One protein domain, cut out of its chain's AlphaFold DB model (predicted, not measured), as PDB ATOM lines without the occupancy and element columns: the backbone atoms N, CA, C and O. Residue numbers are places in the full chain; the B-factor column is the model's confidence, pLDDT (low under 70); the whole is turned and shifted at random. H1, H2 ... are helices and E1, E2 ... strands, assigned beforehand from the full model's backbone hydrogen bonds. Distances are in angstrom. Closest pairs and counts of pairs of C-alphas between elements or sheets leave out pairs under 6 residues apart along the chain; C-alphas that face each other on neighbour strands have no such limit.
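Overview. This is residues 154 to 288 of the 848 residues of the protein "Cellulase" of Ruminiclostridium cellulolyticum (strain ATCC 35319 / DSM 5812 / JCM 6584 / H10) (UniProt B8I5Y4). Two antiparallel sheets of four strands, E1 to E4 and E5, E6, E9, E10, lie face to face as a sandwich, their strands only 19 degrees apart in line. The small hairpin of E7 and E8 lies at one end of the sandwich, and the short helix H1 is in the passage from one sheet to the other. The printed part has 135 residues with one named helix and ten named strands, in the order E1 E2 E3 E4 H1 E5 E6 E7 E8 E9 E10. The class is mostly strand, though under half of the residues, 59, are in named elements. The whole is compact, with a radius of gyration of the C-alphas of 14.8 A and spans of 45 by 31 by 24 A.

Along the chain. Find C-alpha 154 at (110.205, 129.848, 248.679), where E1, residues 154 to 160, begins and runs 17.4 A. E2, residues 169 to 176, runs 23.1 A from C-alpha 169 at (101.207, 122.410, 258.862). E3 is residues 183 to 187, 13.3 A, and E4 is residues 193 to 198, 15.1 A. H1, residues 208 to 211, comes before E5, residues 214 to 217. E6, residues 226 to 232, runs 18.3 A. Look for E7 at residues 255 to 257 and E8 at 262 to 264. E9, residues 269 to 274, runs 15.7 A, and E10, residues 281 to 286, runs 14.1 A to C-alpha 286 at (127.570, 114.846, 263.679).

Arrangement. Start with the strongly twisted sheet E1 E2 E3 E4, a meander, each strand the antiparallel neighbour of the one before. Look at N 158 and O 171, 2.9 A, between E1 and E2; N 172 and O 185, 2.8 A, between E2 and E3; and N 184 and O 197, 2.9 A, between E3 and E4. The other sheet, also strongly twisted, runs E5 E6 E9 E10. There N 228 and O 215 are 3.0 A apart, N 229 and O 272 3.1 A, and N 271 and O 285 2.9 A. The parts of the sheets that face each other are 10.2 A centre to centre; the closest C-alphas of E1 and E5, Gly 160 and Val 216, are 5.8 A apart. H1 only grazes the first sheet, with residues 208 to 209; it is too short for an O i to N i+4 pair, and its one O i to N i+3 pair is not within range. In the hairpin E7 and E8, N 256 and O 263 are 2.9 A apart.

Size, cuts and confidence. The C-alphas farthest apart, Asp 165 and Ser 259, are 46.5 A apart. The printed part has no cut. The link from E6 to E7, residues 233 to 254, is long. Mean pLDDT of the printed part is 92.4; residues 206 to 209 and 257 to 261 are under 70.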
ATOM      1  N   THR A 154     110.420 131.196 248.136       94.81
ATOM      2  CA  THR A 154     110.205 129.848 248.679       94.81
ATOM      3  C   THR A 154     110.781 128.801 247.732       94.81
ATOM      4  O   THR A 154     110.351 128.696 246.589       94.81
ATOM      5  N   MET A 155     111.732 127.993 248.195       91.88
ATOM      6  CA  MET A 155     112.314 126.907 247.405       91.88
ATOM      7  C   MET A 155     111.459 125.639 247.459       91.88
ATOM      8  O   MET A 155     111.043 125.132 246.423       91.88
ATOM      9  N   HIS A 156     111.232 125.133 248.669       93.00
ATOM     10  CA  HIS A 156     110.493 123.907 248.948       93.00
ATOM     11  C   HIS A 156     109.567 124.146 250.139       93.00
ATOM     12  O   HIS A 156     109.872 124.964 251.014       93.00
ATOM     13  N   VAL A 157     108.471 123.398 250.175       96.56
ATOM     14  CA  VAL A 157     107.644 123.208 251.363       96.56
ATOM     15  C   VAL A 157     107.635 121.717 251.698       96.56
ATOM     16  O   VAL A 157     107.598 120.864 250.809       96.56
ATOM     17  N   ASN A 158     107.709 121.415 252.984       97.38
ATOM     18  CA  ASN A 158     107.497 120.094 253.560       97.38
ATOM     19  C   ASN A 158     106.301 120.185 254.518       97.38
ATOM     20  O   ASN A 158     105.961 121.283 254.966       97.38
ATOM     21  N   VAL A 159     105.657 119.055 254.803       98.25
ATOM     22  CA  VAL A 159     104.415 119.009 255.585       98.25
ATOM     23  C   VAL A 159     104.504 117.993 256.714       98.25
ATOM     24  O   VAL A 159     105.156 116.960 256.575       98.25
ATOM     25  N   GLY A 160     103.839 118.303 257.819       97.88
ATOM     26  CA  GLY A 160     103.656 117.432 258.977       97.88
ATOM     27  C   GLY A 160     102.639 118.059 259.924       97.88
ATOM     28  O   GLY A 160     102.433 119.270 259.878       97.88
ATOM     29  N   ASP A 161     101.986 117.253 260.748       98.00
ATOM     30  CA  ASP A 161     101.121 117.742 261.826       98.00
ATOM     31  C   ASP A 161     102.000 118.110 263.029       98.00
ATOM     32  O   ASP A 161     102.543 117.223 263.684       98.00
ATOM     33  N   LEU A 162     102.232 119.403 263.284       98.25
ATOM     34  CA  LEU A 162     103.232 119.833 264.272       98.25
ATOM     35  C   LEU A 162     102.659 119.862 265.699       98.25
ATOM     36  O   LEU A 162     103.434 119.821 266.659       98.25
ATOM     37  N   ASP A 163     101.333 119.931 265.877       92.50
ATOM     38  CA  ASP A 163     100.697 119.959 267.202       92.50
ATOM     39  C   ASP A 163      99.747 118.804 267.533       92.50
ATOM     40  O   ASP A 163      99.348 118.703 268.702       92.50
ATOM     41  N   GLY A 164      99.500 117.884 266.606       90.06
ATOM     42  CA  GLY A 164      98.643 116.717 266.796       90.06
ATOM     43  C   GLY A 164      97.156 117.040 266.620       90.06
ATOM     44  O   GLY A 164      96.331 116.439 267.316       90.06
ATOM     45  N   ASP A 165      96.808 118.033 265.787       86.81
ATOM     46  CA  ASP A 165      95.413 118.404 265.476       86.81
ATOM     47  C   ASP A 165      94.842 117.709 264.223       86.81
ATOM     48  O   ASP A 165      93.663 117.880 263.897       86.81
ATOM     49  N   GLY A 166      95.660 116.884 263.567       92.00
ATOM     50  CA  GLY A 166      95.343 116.077 262.396       92.00
ATOM     51  C   GLY A 166      95.432 116.813 261.061       92.00
ATOM     52  O   GLY A 166      95.074 116.246 260.022       92.00
ATOM     53  N   LYS A 167      95.907 118.062 261.047       96.12
ATOM     54  CA  LYS A 167      96.103 118.842 259.820       96.12
ATOM     55  C   LYS A 167      97.577 119.000 259.514       96.12
ATOM     56  O   LYS A 167      98.410 119.168 260.394       96.12
ATOM     57  N   TYR A 168      97.887 119.029 258.224       98.44
ATOM     58  CA  TYR A 168      99.228 119.363 257.780       98.44
ATOM     59  C   TYR A 168      99.511 120.855 257.964       98.44
ATOM     60  O   TYR A 168      98.856 121.718 257.372       98.44
ATOM     61  N   ASP A 169     100.528 121.130 258.767       98.75
ATOM     62  CA  ASP A 169     101.207 122.410 258.862       98.75
ATOM     63  C   ASP A 169     102.387 122.448 257.864       98.75
ATOM     64  O   ASP A 169     102.766 121.438 257.260       98.75
ATOM     65  N   TYR A 170     102.982 123.628 257.665       98.75
ATOM     66  CA  TYR A 170     103.921 123.891 256.570       98.75
ATOM     67  C   TYR A 170     105.304 124.310 257.070       98.75
ATOM     68  O   TYR A 170     105.461 125.380 257.662       98.75
ATOM     69  N   ILE A 171     106.324 123.523 256.720       98.69
ATOM     70  CA  ILE A 171     107.738 123.874 256.885       98.69
ATOM     71  C   ILE A 171     108.256 124.459 255.569       98.69
ATOM     72  O   ILE A 171     108.390 123.764 254.561       98.69
ATOM     73  N   VAL A 172     108.535 125.760 255.561       97.94
ATOM     74  CA  VAL A 172     108.817 126.562 254.365       97.94
ATOM     75  C   VAL A 172     110.304 126.908 254.299       97.94
ATOM     76  O   VAL A 172     110.815 127.679 255.113       97.94
ATOM     77  N   LYS A 173     111.013 126.381 253.294       95.56
ATOM     78  CA  LYS A 173     112.431 126.685 253.053       95.56
ATOM     79  C   LYS A 173     112.574 127.898 252.133       95.56
ATOM     80  O   LYS A 173     112.274 127.820 250.941       95.56
ATOM     81  N   ARG A 174     113.071 129.013 252.667       94.25
ATOM     82  CA  ARG A 174     113.274 130.296 251.975       94.25
ATOM     83  C   ARG A 174     114.739 130.486 251.572       94.25
ATOM     84  O   ARG A 174     115.645 130.253 252.373       94.25
ATOM     85  N   MET A 175     114.979 130.970 250.357       91.50
ATOM     86  CA  MET A 175     116.322 131.210 249.809       91.50
ATOM     87  C   MET A 175     116.420 132.541 249.085       91.50
ATOM     88  O   MET A 175     115.406 133.055 248.631       91.50
ATOM     89  N   ASN A 176     117.638 133.057 248.928       89.62
ATOM     90  CA  ASN A 176     117.933 134.268 248.171       89.62
ATOM     91  C   ASN A 176     119.151 134.031 247.260       89.62
ATOM     92  O   ASN A 176     120.156 133.462 247.695       89.62
ATOM     93  N   ASP A 177     119.071 134.480 246.007       85.00
ATOM     94  CA  ASP A 177     120.138 134.306 245.010       85.00
ATOM     95  C   ASP A 177     121.382 135.169 245.311       85.00
ATOM     96  O   ASP A 177     122.467 134.895 244.795       85.00
ATOM     97  N   ASP A 178     121.263 136.166 246.200       86.19
ATOM     98  CA  ASP A 178     122.409 136.903 246.760       86.19
ATOM     99  C   ASP A 178     123.281 136.065 247.719       86.19
ATOM    100  O   ASP A 178     124.339 136.529 248.155       86.19
ATOM    101  N   ARG A 179     122.874 134.813 247.982       79.94
ATOM    102  CA  ARG A 179     123.527 133.831 248.860       79.94
ATOM    103  C   ARG A 179     123.471 134.187 250.350       79.94
ATOM    104  O   ARG A 179     124.271 133.668 251.133       79.94
ATOM    105  N   SER A 180     122.514 135.021 250.760       89.69
ATOM    106  CA  SER A 180     122.129 135.164 252.168       89.69
ATOM    107  C   SER A 180     121.771 133.800 252.789       89.69
ATOM    108  O   SER A 180     121.289 132.919 252.070       89.69
ATOM    109  N   PRO A 181     121.970 133.611 254.108       92.69
ATOM    110  CA  PRO A 181     121.633 132.373 254.805       92.69
ATOM    111  C   PRO A 181     120.215 131.861 254.531       92.69
ATOM    112  O   PRO A 181     119.242 132.617 254.562       92.69
ATOM    113  N   VAL A 182     120.090 130.552 254.312       94.62
ATOM    114  CA  VAL A 182     118.789 129.887 254.160       94.62
ATOM    115  C   VAL A 182     117.956 130.099 255.425       94.62
ATOM    116  O   VAL A 182     118.438 129.855 256.531       94.62
ATOM    117  N   GLN A 183     116.698 130.505 255.253       97.19
ATOM    118  CA  GLN A 183     115.739 130.600 256.354       97.19
ATOM    119  C   GLN A 183     114.756 129.432 256.259       97.19
ATOM    120  O   GLN A 183     114.311 129.085 255.164       97.19
ATOM    121  N   VAL A 184     114.401 128.833 257.391       98.19
ATOM    122  CA  VAL A 184     113.362 127.795 257.477       98.19
ATOM    123  C   VAL A 184     112.282 128.295 258.418       98.19
ATOM    124  O   VAL A 184     112.590 128.785 259.498       98.19
ATOM    125  N   GLU A 185     111.028 128.231 258.000       98.69
ATOM    126  CA  GLU A 185     109.889 128.801 258.724       98.69
ATOM    127  C   GLU A 185     108.821 127.738 258.953       98.69
ATOM    128  O   GLU A 185     108.668 126.858 258.110       98.69
ATOM    129  N   ALA A 186     108.048 127.858 260.030       98.88
ATOM    130  CA  ALA A 186     106.871 127.024 260.257       98.88
ATOM    131  C   ALA A 186     105.592 127.864 260.320       98.88
ATOM    132  O   ALA A 186     105.566 128.937 260.935       98.88
ATOM    133  N   TYR A 187     104.531 127.355 259.701       98.88
ATOM    134  CA  TYR A 187     103.191 127.937 259.710       98.88
ATOM    135  C   TYR A 187     102.169 126.843 259.989       98.88
ATOM    136  O   TYR A 187     102.220 125.806 259.333       98.88
ATOM    137  N   LYS A 188     101.207 127.105 260.878       98.44
ATOM    138  CA  LYS A 188     100.030 126.244 261.038       98.44
ATOM    139  C   LYS A 188      99.236 126.116 259.731       98.44
ATOM    140  O   LYS A 188      99.315 126.986 258.858       98.44
ATOM    141  N   SER A 189      98.389 125.097 259.657       96.12
ATOM    142  CA  SER A 189      97.403 124.851 258.601       96.12
ATOM    143  C   SER A 189      96.507 126.066 258.282       96.12
ATOM    144  O   SER A 189      96.112 126.250 257.130       96.12
ATOM    145  N   ASP A 190      96.247 126.945 259.263       94.56
ATOM    146  CA  ASP A 190      95.499 128.209 259.119       94.56
ATOM    147  C   ASP A 190      96.347 129.427 258.677       94.56
ATOM    148  O   ASP A 190      95.820 130.518 258.441       94.56
ATOM    149  N   GLY A 191      97.663 129.249 258.552       96.88
ATOM    150  CA  GLY A 191      98.638 130.279 258.205       96.88
ATOM    151  C   GLY A 191      99.227 131.054 259.385       96.88
ATOM    152  O   GLY A 191      99.953 132.030 259.165       96.88
ATOM    153  N   THR A 192      98.970 130.646 260.630       98.25
ATOM    154  CA  THR A 192      99.630 131.213 261.813       98.25
ATOM    155  C   THR A 192     101.125 130.896 261.790       98.25
ATOM    156  O   THR A 192     101.534 129.750 261.947       98.25
ATOM    157  N   PHE A 193     101.960 131.926 261.617       98.69
ATOM    158  CA  PHE A 193     103.419 131.816 261.721       98.69
ATOM    159  C   PHE A 193     103.840 131.416 263.142       98.69
ATOM    160  O   PHE A 193     103.509 132.122 264.098       98.69
ATOM    161  N   LEU A 194     104.626 130.345 263.251       98.69
ATOM    162  CA  LEU A 194     105.149 129.816 264.510       98.69
ATOM    163  C   LEU A 194     106.559 130.358 264.788       98.69
ATOM    164  O   LEU A 194     106.768 131.116 265.736       98.69
ATOM    165  N   TRP A 195     107.528 130.017 263.933       98.75
ATOM    166  CA  TRP A 195     108.948 130.320 264.138       98.75
ATOM    167  C   TRP A 195     109.728 130.460 262.824       98.75
ATOM    168  O   TRP A 195     109.254 130.099 261.746       98.75
ATOM    169  N   ARG A 196     110.956 130.990 262.925       98.69
ATOM    170  CA  ARG A 196     111.953 131.034 261.843       98.69
ATOM    171  C   ARG A 196     113.329 130.645 262.384       98.69
ATOM    172  O   ARG A 196     113.775 131.211 263.376       98.69
ATOM    173  N   ILE A 197     113.992 129.733 261.686       98.69
ATOM    174  CA  ILE A 197     115.385 129.324 261.870       98.69
ATOM    175  C   ILE A 197     116.229 130.004 260.794       98.69
ATOM    176  O   ILE A 197     115.865 130.001 259.618       98.69
ATOM    177  N   ASP A 198     117.369 130.551 261.201       98.00
ATOM    178  CA  ASP A 198     118.412 131.061 260.312       98.00
ATOM    179  C   ASP A 198     119.544 130.030 260.286       98.00
ATOM    180  O   ASP A 198     120.217 129.824 261.296       98.00
ATOM    181  N   LEU A 199     119.760 129.343 259.158       97.00
ATOM    182  CA  LEU A 199     120.788 128.294 259.079       97.00
ATOM    183  C   LEU A 199     122.224 128.845 259.137       97.00
ATOM    184  O   LEU A 199     123.163 128.072 259.340       97.00
ATOM    185  N   GLY A 200     122.404 130.164 259.036       95.12
ATOM    186  CA  GLY A 200     123.710 130.807 259.079       95.12
ATOM    187  C   GLY A 200     124.543 130.591 257.805       95.12
ATOM    188  O   GLY A 200     124.061 130.056 256.804       95.12
ATOM    189  N   PRO A 201     125.815 131.031 257.802       92.94
ATOM    190  CA  PRO A 201     126.678 130.994 256.621       92.94
ATOM    191  C   PRO A 201     127.219 129.594 256.283       92.94
ATOM    192  O   PRO A 201     127.749 129.392 255.197       92.94
ATOM    193  N   ASN A 202     127.120 128.623 257.194       93.06
ATOM    194  CA  ASN A 202     127.779 127.319 257.058       93.06
ATOM    195  C   ASN A 202     126.925 126.250 256.345       93.06
ATOM    196  O   ASN A 202     127.278 125.073 256.362       93.06
ATOM    197  N   ILE A 203     125.825 126.651 255.699       91.19
ATOM    198  CA  ILE A 203     124.969 125.780 254.885       91.19
ATOM    199  C   ILE A 203     124.915 126.321 253.454       91.19
ATOM    200  O   ILE A 203     124.545 127.471 253.221       91.19
ATOM    201  N   GLU A 204     125.311 125.503 252.474       85.12
ATOM    202  CA  GLU A 204     125.542 125.970 251.106       85.12
ATOM    203  C   GLU A 204     124.256 126.356 250.363       85.12
ATOM    204  O   GLU A 204     123.367 125.528 250.170       85.12
ATOM    205  N   THR A 205     124.208 127.591 249.852       79.19
ATOM    206  CA  THR A 205     123.056 128.180 249.137       79.19
ATOM    207  C   THR A 205     122.994 127.846 247.638       79.19
ATOM    208  O   THR A 205     121.938 127.964 247.027       79.19
ATOM    209  N   TYR A 206     124.103 127.413 247.026       65.81
ATOM    210  CA  TYR A 206     124.236 127.287 245.563       65.81
ATOM    211  C   TYR A 206     123.558 126.045 244.941       65.81
ATOM    212  O   TYR A 206     123.191 126.081 243.770       65.81
ATOM    213  N   ASN A 207     123.379 124.952 245.694       65.06
ATOM    214  CA  ASN A 207     122.717 123.726 245.212       65.06
ATOM    215  C   ASN A 207     121.898 123.033 246.323       65.06
ATOM    216  O   ASN A 207     121.959 121.826 246.542       65.06
ATOM    217  N   THR A 208     121.119 123.826 247.049       61.06
ATOM    218  CA  THR A 208     120.316 123.472 248.239       61.06
ATOM    219  C   THR A 208     119.345 122.307 248.109       61.06
ATOM    220  O   THR A 208     118.906 121.803 249.143       61.06
ATOM    221  N   ALA A 209     119.016 121.870 246.890       65.62
ATOM    222  CA  ALA A 209     118.224 120.662 246.652       65.62
ATOM    223  C   ALA A 209     119.017 119.392 246.992       65.62
ATOM    224  O   ALA A 209     118.428 118.337 247.180       65.62
ATOM    225  N   MET A 210     120.344 119.513 247.059       76.81
ATOM    226  CA  MET A 210     121.288 118.429 247.303       76.81
ATOM    227  C   MET A 210     122.301 118.756 248.408       76.81
ATOM    228  O   MET A 210     122.975 117.855 248.872       76.81
ATOM    229  N   THR A 211     122.463 120.013 248.837       78.88
ATOM    230  CA  THR A 211     123.418 120.373 249.911       78.88
ATOM    231  C   THR A 211     122.771 120.506 251.290       78.88
ATOM    232  O   THR A 211     123.462 120.506 252.306       78.88
ATOM    233  N   SER A 212     121.445 120.656 251.344       83.50
ATOM    234  CA  SER A 212     120.693 120.988 252.559       83.50
ATOM    235  C   SER A 212     119.294 120.337 252.528       83.50
ATOM    236  O   SER A 212     118.278 121.034 252.500       83.50
ATOM    237  N   PRO A 213     119.195 118.998 252.470       87.62
ATOM    238  CA  PRO A 213     117.910 118.332 252.655       87.62
ATOM    239  C   PRO A 213     117.331 118.623 254.051       87.62
ATOM    240  O   PRO A 213     118.064 118.945 254.992       87.62
ATOM    241  N   LEU A 214     116.013 118.489 254.163       93.88
ATOM    242  CA  LEU A 214     115.269 118.436 255.420       93.88
ATOM    243  C   LEU A 214     114.131 117.425 255.257       93.88
ATOM    244  O   LEU A 214     113.658 117.238 254.132       93.88
ATOM    245  N   VAL A 215     113.722 116.803 256.359       96.75
ATOM    246  CA  VAL A 215     112.560 115.906 256.431       96.75
ATOM    247  C   VAL A 215     111.641 116.320 257.580       96.75
ATOM    248  O   VAL A 215     112.112 116.920 258.552       96.75
ATOM    249  N   VAL A 216     110.347 116.029 257.450       98.31
ATOM    250  CA  VAL A 216     109.295 116.363 258.421       98.31
ATOM    251  C   VAL A 216     108.419 115.136 258.670       98.31
ATOM    252  O   VAL A 216     107.777 114.613 257.755       98.31
ATOM    253  N   SER A 217     108.423 114.652 259.910       96.75
ATOM    254  CA  SER A 217     107.708 113.444 260.339       96.75
ATOM    255  C   SER A 217     107.689 113.363 261.867       96.75
ATOM    256  O   SER A 217     108.532 113.969 262.522       96.75
ATOM    257  N   ASP A 218     106.733 112.629 262.428       95.69
ATOM    258  CA  ASP A 218     106.701 112.246 263.843       95.69
ATOM    259  C   ASP A 218     107.779 111.184 264.092       95.69
ATOM    260  O   ASP A 218     107.529 109.988 263.974       95.69
ATOM    261  N   LEU A 219     109.017 111.627 264.339       94.50
ATOM    262  CA  LEU A 219     110.187 110.746 264.378       94.50
ATOM    263  C   LEU A 219     110.271 109.949 265.682       94.50
ATOM    264  O   LEU A 219     110.990 108.952 265.739       94.50
ATOM    265  N   ASN A 220     109.578 110.411 266.726       87.25
ATOM    266  CA  ASN A 220     109.582 109.804 268.053       87.25
ATOM    267  C   ASN A 220     108.318 108.959 268.355       87.25
ATOM    268  O   ASN A 220     108.319 108.194 269.327       87.25
ATOM    269  N   SER A 221     107.296 109.051 267.494       85.62
ATOM    270  CA  SER A 221     105.979 108.407 267.595       85.62
ATOM    271  C   SER A 221     105.081 108.929 268.735       85.62
ATOM    272  O   SER A 221     104.324 108.146 269.322       85.62
ATOM    273  N   ASP A 222     105.131 110.229 269.065       77.75
ATOM    274  CA  ASP A 222     104.237 110.866 270.061       77.75
ATOM    275  C   ASP A 222     102.959 111.491 269.472       77.75
ATOM    276  O   ASP A 222     102.079 111.926 270.229       77.75
ATOM    277  N   GLY A 223     102.825 111.465 268.144       83.38
ATOM    278  CA  GLY A 223     101.718 112.052 267.397       83.38
ATOM    279  C   GLY A 223     101.979 113.471 266.886       83.38
ATOM    280  O   GLY A 223     101.018 114.117 266.468       83.38
ATOM    281  N   LYS A 224     103.221 113.972 266.926       91.38
ATOM    282  CA  LYS A 224     103.598 115.303 266.418       91.38
ATOM    283  C   LYS A 224     104.867 115.249 265.584       91.38
ATOM    284  O   LYS A 224     105.838 114.603 265.947       91.38
ATOM    285  N   ALA A 225     104.890 115.988 264.484       97.94
ATOM    286  CA  ALA A 225     106.026 116.016 263.583       97.94
ATOM    287  C   ALA A 225     107.189 116.882 264.100       97.94
ATOM    288  O   ALA A 225     107.040 118.071 264.397       97.94
ATOM    289  N   GLU A 226     108.386 116.301 264.107       98.56
ATOM    290  CA  GLU A 226     109.649 117.027 264.162       98.56
ATOM    291  C   GLU A 226     110.139 117.434 262.769       98.56
ATOM    292  O   GLU A 226     109.729 116.901 261.735       98.56
ATOM    293  N   VAL A 227     111.108 118.352 262.751       98.56
ATOM    294  CA  VAL A 227     111.913 118.668 261.566       98.56
ATOM    295  C   VAL A 227     113.343 118.178 261.786       98.56
ATOM    296  O   VAL A 227     114.002 118.616 262.728       98.56
ATOM    297  N   LEU A 228     113.867 117.321 260.903       98.06
ATOM    298  CA  LEU A 228     115.291 116.963 260.890       98.06
ATOM    299  C   LEU A 228     115.988 117.639 259.708       98.06
ATOM    300  O   LEU A 228     115.591 117.481 258.553       98.06
ATOM    301  N   ILE A 229     117.045 118.404 259.994       96.50
ATOM    302  CA  ILE A 229     117.772 119.198 258.994       96.50
ATOM    303  C   ILE A 229     119.287 119.188 259.226       96.50
ATOM    304  O   ILE A 229     119.763 119.078 260.358       96.50
ATOM    305  N   LYS A 230     120.059 119.343 258.141       95.62
ATOM    306  CA  LYS A 230     121.502 119.610 258.215       95.62
ATOM    307  C   LYS A 230     121.753 121.020 258.764       95.62
ATOM    308  O   LYS A 230     121.303 122.000 258.166       95.62
ATOM    309  N   THR A 231     122.514 121.120 259.848       97.00
ATOM    310  CA  THR A 231     122.907 122.382 260.496       97.00
ATOM    311  C   THR A 231     124.431 122.500 260.591       97.00
ATOM    312  O   THR A 231     125.182 121.587 260.230       97.00
ATOM    313  N   GLY A 232     124.905 123.660 261.033       96.31
ATOM    314  CA  GLY A 232     126.318 123.928 261.279       96.31
ATOM    315  C   GLY A 232     126.476 124.995 262.352       96.31
ATOM    316  O   GLY A 232     125.499 125.499 262.908       96.31
ATOM    317  N   GLU A 233     127.710 125.384 262.645       97.69
ATOM    318  CA  GLU A 233     127.937 126.519 263.541       97.69
ATOM    319  C   GLU A 233     127.301 127.796 262.984       97.69
ATOM    320  O   GLU A 233     127.082 127.936 261.779       97.69
ATOM    321  N   SER A 234     126.965 128.729 263.865       97.44
ATOM    322  CA  SER A 234     126.160 129.915 263.562       97.44
ATOM    323  C   SER A 234     124.714 129.658 263.084       97.44
ATOM    324  O   SER A 234     124.008 130.640 262.856       97.44
ATOM    325  N   THR A 235     124.220 128.411 262.997       98.44
ATOM    326  CA  THR A 235     122.770 128.149 262.889       98.44
ATOM    327  C   THR A 235     122.050 128.660 264.144       98.44
ATOM    328  O   THR A 235     122.468 128.369 265.270       98.44
ATOM    329  N   ARG A 236     120.968 129.422 263.953       98.69
ATOM    330  CA  ARG A 236     120.113 129.995 264.999       98.69
ATOM    331  C   ARG A 236     118.702 129.421 264.928       98.69
ATOM    332  O   ARG A 236     118.005 129.613 263.935       98.69
ATOM    333  N   PHE A 237     118.291 128.778 266.011       98.69
ATOM    334  CA  PHE A 237     116.996 128.127 266.179       98.69
ATOM    335  C   PHE A 237     115.850 129.117 266.455       98.69
ATOM    336  O   PHE A 237     116.083 130.299 266.724       98.69
ATOM    337  N   GLY A 238     114.607 128.631 266.385       97.06
ATOM    338  CA  GLY A 238     113.385 129.432 266.541       97.06
ATOM    339  C   GLY A 238     113.223 130.064 267.928       97.06
ATOM    340  O   GLY A 238     112.667 131.155 268.050       97.06
ATOM    341  N   ASP A 239     113.800 129.437 268.957       97.19
ATOM    342  CA  ASP A 239     113.904 129.956 270.328       97.19
ATOM    343  C   ASP A 239     115.045 130.986 270.513       97.19
ATOM    344  O   ASP A 239     115.222 131.552 271.592       97.19
ATOM    345  N   GLY A 240     115.828 131.239 269.459       97.75
ATOM    346  CA  GLY A 240     116.991 132.125 269.439       97.75
ATOM    347  C   GLY A 240     118.327 131.468 269.809       97.75
ATOM    348  O   GLY A 240     119.366 132.131 269.672       97.75
ATOM    349  N   THR A 241     118.328 130.195 270.228       98.06
ATOM    350  CA  THR A 241     119.533 129.415 270.552       98.06
ATOM    351  C   THR A 241     120.469 129.350 269.346       98.06
ATOM    352  O   THR A 241     120.030 129.172 268.213       98.06
ATOM    353  N   LEU A 242     121.773 129.517 269.574       98.12
ATOM    354  CA  LEU A 242     122.799 129.562 268.531       98.12
ATOM    355  C   LEU A 242     123.765 128.387 268.694       98.12
ATOM    356  O   LEU A 242     124.284 128.174 269.792       98.12
ATOM    357  N   ILE A 243     124.083 127.686 267.606       98.31
ATOM    358  CA  ILE A 243     125.232 126.776 267.585       98.31
ATOM    359  C   ILE A 243     126.512 127.627 267.610       98.31
ATOM    360  O   ILE A 243     126.819 128.327 266.645       98.31
ATOM    361  N   GLY A 244     127.221 127.618 268.740       97.38
ATOM    362  CA  GLY A 244     128.505 128.308 268.907       97.38
ATOM    363  C   GLY A 244     129.680 127.564 268.266       97.38
ATOM    364  O   GLY A 244     129.480 126.649 267.476       97.38
ATOM    365  N   ASP A 245     130.895 127.949 268.656       97.44
ATOM    366  CA  ASP A 245     132.115 127.179 268.388       97.44
ATOM    367  C   ASP A 245     132.058 125.862 269.185       97.44
ATOM    368  O   ASP A 245     131.986 125.863 270.419       97.44
ATOM    369  N   THR A 246     132.002 124.742 268.470       96.81
ATOM    370  CA  THR A 246     131.858 123.385 269.013       96.81
ATOM    371  C   THR A 246     133.162 122.595 268.971       96.81
ATOM    372  O   THR A 246     133.377 121.723 269.817       96.81
ATOM    373  N   ASN A 247     134.044 122.894 268.012       95.00
ATOM    374  CA  ASN A 247     135.329 122.216 267.840       95.00
ATOM    375  C   ASN A 247     136.477 122.914 268.605       95.00
ATOM    376  O   ASN A 247     137.523 122.301 268.821       95.00
ATOM    377  N   ASN A 248     136.234 124.126 269.113       96.88
ATOM    378  CA  ASN A 248     137.150 125.019 269.826       96.88
ATOM    379  C   ASN A 248     138.327 125.523 268.967       96.88
ATOM    380  O   ASN A 248     139.428 125.723 269.492       96.88
ATOM    381  N   ASP A 249     138.124 125.720 267.659       96.19
ATOM    382  CA  ASP A 249     139.142 126.279 266.753       96.19
ATOM    383  C   ASP A 249     139.111 127.820 266.637       96.19
ATOM    384  O   ASP A 249     140.057 128.423 266.116       96.19
ATOM    385  N   GLY A 250     138.085 128.474 267.199       96.38
ATOM    386  CA  GLY A 250     137.899 129.925 267.187       96.38
ATOM    387  C   GLY A 250     137.216 130.481 265.931       96.38
ATOM    388  O   GLY A 250     137.144 131.705 265.780       96.38
ATOM    389  N   ILE A 251     136.721 129.627 265.032       94.62
ATOM    390  CA  ILE A 251     136.047 129.987 263.782       94.62
ATOM    391  C   ILE A 251     134.606 129.475 263.832       94.62
ATOM    392  O   ILE A 251     134.374 128.288 263.951       94.62
ATOM    393  N   THR A 252     133.620 130.356 263.651       94.69
ATOM    394  CA  THR A 252     132.195 129.961 263.539       94.69
ATOM    395  C   THR A 252     131.587 130.267 262.167       94.69
ATOM    396  O   THR A 252     130.382 130.110 261.953       94.69
ATOM    397  N   ASN A 253     132.411 130.714 261.216       94.19
ATOM    398  CA  ASN A 253     132.045 130.962 259.824       94.19
ATOM    399  C   ASN A 253     133.145 130.415 258.905       94.19
ATOM    400  O   ASN A 253     134.210 131.015 258.762       94.19
ATOM    401  N   TYR A 254     132.852 129.283 258.277       92.69
ATOM    402  CA  TYR A 254     133.723 128.541 257.368       92.69
ATOM    403  C   TYR A 254     133.372 128.798 255.895       92.69
ATOM    404  O   TYR A 254     133.931 128.166 254.995       92.69
ATOM    405  N   CYS A 255     132.437 129.714 255.629       89.44
ATOM    406  CA  CYS A 255     132.004 130.033 254.282       89.44
ATOM    407  C   CYS A 255     133.035 130.894 253.553       89.44
ATOM    408  O   CYS A 255     133.244 132.067 253.868       89.44
ATOM    409  N   ASN A 256     133.619 130.335 252.498       83.88
ATOM    410  CA  ASN A 256     134.395 131.098 251.535       83.88
ATOM    411  C   ASN A 256     133.445 131.733 250.510       83.88
ATOM    412  O   ASN A 256     132.940 131.053 249.609       83.88
ATOM    413  N   THR A 257     133.188 133.033 250.667       68.25
ATOM    414  CA  THR A 257     132.412 133.835 249.719       68.25
ATOM    415  C   THR A 257     133.330 134.602 248.770       68.25
ATOM    416  O   THR A 257     134.143 135.436 249.163       68.25
ATOM    417  N   SER A 258     133.159 134.359 247.473       63.91
ATOM    418  CA  SER A 258     133.711 135.194 246.407       63.91
ATOM    419  C   SER A 258     132.622 135.534 245.389       63.91
ATOM    420  O   SER A 258     131.538 134.947 245.390       63.91
ATOM    421  N   SER A 259     132.914 136.455 244.468       52.38
ATOM    422  CA  SER A 259     131.998 136.804 243.373       52.38
ATOM    423  C   SER A 259     131.656 135.627 242.448       52.38
ATOM    424  O   SER A 259     130.707 135.730 241.675       52.38
ATOM    425  N   THR A 260     132.382 134.506 242.530       57.31
ATOM    426  CA  THR A 260     132.112 133.285 241.756       57.31
ATOM    427  C   THR A 260     131.764 132.068 242.623       57.31
ATOM    428  O   THR A 260     131.034 131.200 242.152       57.31
ATOM    429  N   SER A 261     132.155 132.015 243.903       63.75
ATOM    430  CA  SER A 261     131.992 130.834 244.776       63.75
ATOM    431  C   SER A 261     131.254 131.116 246.093       63.75
ATOM    432  O   SER A 261     131.417 132.172 246.700       63.75
ATOM    433  N   TYR A 262     130.449 130.147 246.534       75.00
ATOM    434  CA  TYR A 262     129.934 130.028 247.903       75.00
ATOM    435  C   TYR A 262     130.198 128.588 248.330       75.00
ATOM    436  O   TYR A 262     129.620 127.667 247.755       75.00
ATOM    437  N   GLN A 263     131.146 128.386 249.239       82.75
ATOM    438  CA  GLN A 263     131.696 127.063 249.536       82.75
ATOM    439  C   GLN A 263     131.967 126.914 251.033       82.75
ATOM    440  O   GLN A 263     132.665 127.742 251.617       82.75
ATOM    441  N   VAL A 264     131.471 125.823 251.623       89.56
ATOM    442  CA  VAL A 264     131.690 125.453 253.029       89.56
ATOM    443  C   VAL A 264     132.394 124.092 253.063       89.56
ATOM    444  O   VAL A 264     131.777 123.033 253.155       89.56
ATOM    445  N   LEU A 265     133.720 124.117 252.903       90.94
ATOM    446  CA  LEU A 265     134.553 122.912 252.726       90.94
ATOM    447  C   LEU A 265     135.301 122.481 253.998       90.94
ATOM    448  O   LEU A 265     136.045 121.502 253.980       90.94
ATOM    449  N   SER A 266     135.097 123.205 255.094       92.06
ATOM    450  CA  SER A 266     135.658 122.957 256.422       92.06
ATOM    451  C   SER A 266     134.602 123.247 257.498       92.06
ATOM    452  O   SER A 266     133.432 123.472 257.173       92.06
ATOM    453  N   GLY A 267     134.996 123.165 258.769       94.25
ATOM    454  CA  GLY A 267     134.093 123.286 259.912       94.25
ATOM    455  C   GLY A 267     133.253 122.030 260.165       94.25
ATOM    456  O   GLY A 267     133.150 121.165 259.280       94.25
ATOM    457  N   PRO A 268     132.687 121.902 261.375       96.25
ATOM    458  CA  PRO A 268     131.816 120.792 261.722       96.25
ATOM    459  C   PRO A 268     130.441 120.949 261.058       96.25
ATOM    460  O   PRO A 268     129.977 122.050 260.760       96.25
ATOM    461  N   GLU A 269     129.806 119.814 260.794       96.75
ATOM    462  CA  GLU A 269     128.498 119.700 260.150       96.75
ATOM    463  C   GLU A 269     127.650 118.764 261.008       96.75
ATOM    464  O   GLU A 269     128.164 117.745 261.471       96.75
ATOM    465  N   PHE A 270     126.368 119.072 261.188       97.69
ATOM    466  CA  PHE A 270     125.483 118.319 262.075       97.69
ATOM    467  C   PHE A 270     124.179 117.918 261.389       97.69
ATOM    468  O   PHE A 270     123.765 118.523 260.397       97.69
ATOM    469  N   ILE A 271     123.503 116.934 261.973       97.50
ATOM    470  CA  ILE A 271     122.048 116.794 261.910       97.50
ATOM    471  C   ILE A 271     121.452 117.329 263.214       97.50
ATOM    472  O   ILE A 271     121.930 116.989 264.298       97.50
ATOM    473  N   SER A 272     120.403 118.143 263.111       98.38
ATOM    474  CA  SER A 272     119.608 118.611 264.252       98.38
ATOM    475  C   SER A 272     118.165 118.139 264.101       98.38
ATOM    476  O   SER A 272     117.578 118.315 263.032       98.38
ATOM    477  N   VAL A 273     117.599 117.593 265.178       98.69
ATOM    478  CA  VAL A 273     116.152 117.382 265.335       98.69
ATOM    479  C   VAL A 273     115.568 118.610 266.013       98.69
ATOM    480  O   VAL A 273     116.108 119.083 267.019       98.69
ATOM    481  N   ILE A 274     114.481 119.128 265.459       98.75
ATOM    482  CA  ILE A 274     113.835 120.376 265.853       98.75
ATOM    483  C   ILE A 274     112.376 120.096 266.209       98.75
ATOM    484  O   ILE A 274     111.662 119.444 265.452       98.75
ATOM    485  N   ASP A 275     111.944 120.652 267.337       98.50
ATOM    486  CA  ASP A 275     110.553 120.674 267.786       98.50
ATOM    487  C   ASP A 275     109.675 121.440 266.785       98.50
ATOM    488  O   ASP A 275     109.913 122.625 266.515       98.50
ATOM    489  N   GLY A 276     108.658 120.764 266.244       98.12
ATOM    490  CA  GLY A 276     107.808 121.294 265.181       98.12
ATOM    491  C   GLY A 276     107.083 122.593 265.538       98.12
ATOM    492  O   GLY A 276     106.943 123.472 264.690       98.12
ATOM    493  N   MET A 277     106.691 122.781 266.801       97.81
ATOM    494  CA  MET A 277     105.887 123.932 267.233       97.81
ATOM    495  C   MET A 277     106.695 125.144 267.686       97.81
ATOM    496  O   MET A 277     106.211 126.275 267.610       97.81
ATOM    497  N   THR A 278     107.923 124.943 268.157       97.81
ATOM    498  CA  THR A 278     108.753 126.000 268.758       97.81
ATOM    499  C   THR A 278     110.014 126.321 267.960       97.81
ATOM    500  O   THR A 278     110.620 127.373 268.173       97.81
ATOM    501  N   GLY A 279     110.431 125.443 267.042       98.44
ATOM    502  CA  GLY A 279     111.651 125.619 266.257       98.44
ATOM    503  C   GLY A 279     112.926 125.458 267.087       98.44
ATOM    504  O   GLY A 279     114.004 125.852 266.639       98.44
ATOM    505  N   LYS A 280     112.805 124.922 268.305       98.44
ATOM    506  CA  LYS A 280     113.900 124.643 269.233       98.44
ATOM    507  C   LYS A 280     114.596 123.333 268.865       98.44
ATOM    508  O   LYS A 280     113.942 122.347 268.545       98.44
ATOM    509  N   GLU A 281     115.918 123.287 269.002       98.44
ATOM    510  CA  GLU A 281     116.672 122.037 268.888       98.44
ATOM    511  C   GLU A 281     116.374 121.079 270.059       98.44
ATOM    512  O   GLU A 281     116.523 121.431 271.234       98.44
ATOM    513  N   LEU A 282     115.971 119.853 269.722       98.25
ATOM    514  CA  LEU A 282     115.742 118.747 270.653       98.25
ATOM    515  C   LEU A 282     116.978 117.853 270.785       98.25
ATOM    516  O   LEU A 282     117.316 117.415 271.884       98.25
ATOM    517  N   SER A 283     117.655 117.581 269.669       98.38
ATOM    518  CA  SER A 283     118.798 116.669 269.611       98.38
ATOM    519  C   SER A 283     119.746 117.035 268.477       98.38
ATOM    520  O   SER A 283     119.322 117.605 267.474       98.38
ATOM    521  N   ARG A 284     121.019 116.658 268.616       97.75
ATOM    522  CA  ARG A 284     122.055 116.888 267.603       97.75
ATOM    523  C   ARG A 284     123.026 115.715 267.534       97.75
ATOM    524  O   ARG A 284     123.401 115.169 268.571       97.75
ATOM    525  N   ALA A 285     123.471 115.378 266.330       97.69
ATOM    526  CA  ALA A 285     124.600 114.483 266.088       97.69
ATOM    527  C   ALA A 285     125.469 115.016 264.936       97.69
ATOM    528  O   ALA A 285     125.035 115.882 264.176       97.69
ATOM    529  N   ASP A 286     126.695 114.510 264.807       97.38
ATOM    530  CA  ASP A 286     127.570 114.846 263.679       97.38
ATOM    531  C   ASP A 286     126.966 114.340 262.358       97.38
ATOM    532  O   ASP A 286     126.428 113.236 262.283       97.38
ATOM    533  N   PHE A 287     127.082 115.137 261.295       96.44
ATOM    534  CA  PHE A 287     126.724 114.720 259.941       96.44
ATOM    535  C   PHE A 287     127.753 113.715 259.391       96.44
ATOM    536  O   PHE A 287     128.916 113.730 259.804       96.44
ATOM    537  N   ILE A 288     127.377 112.910 258.383       96.75
ATOM    538  CA  ILE A 288     128.298 112.012 257.658       96.75
ATOM    539  C   ILE A 288     129.600 112.751 257.311       96.75
ATOM    540  O   ILE A 288     129.612 113.643 256.461       96.75
TER     541      ILE A 288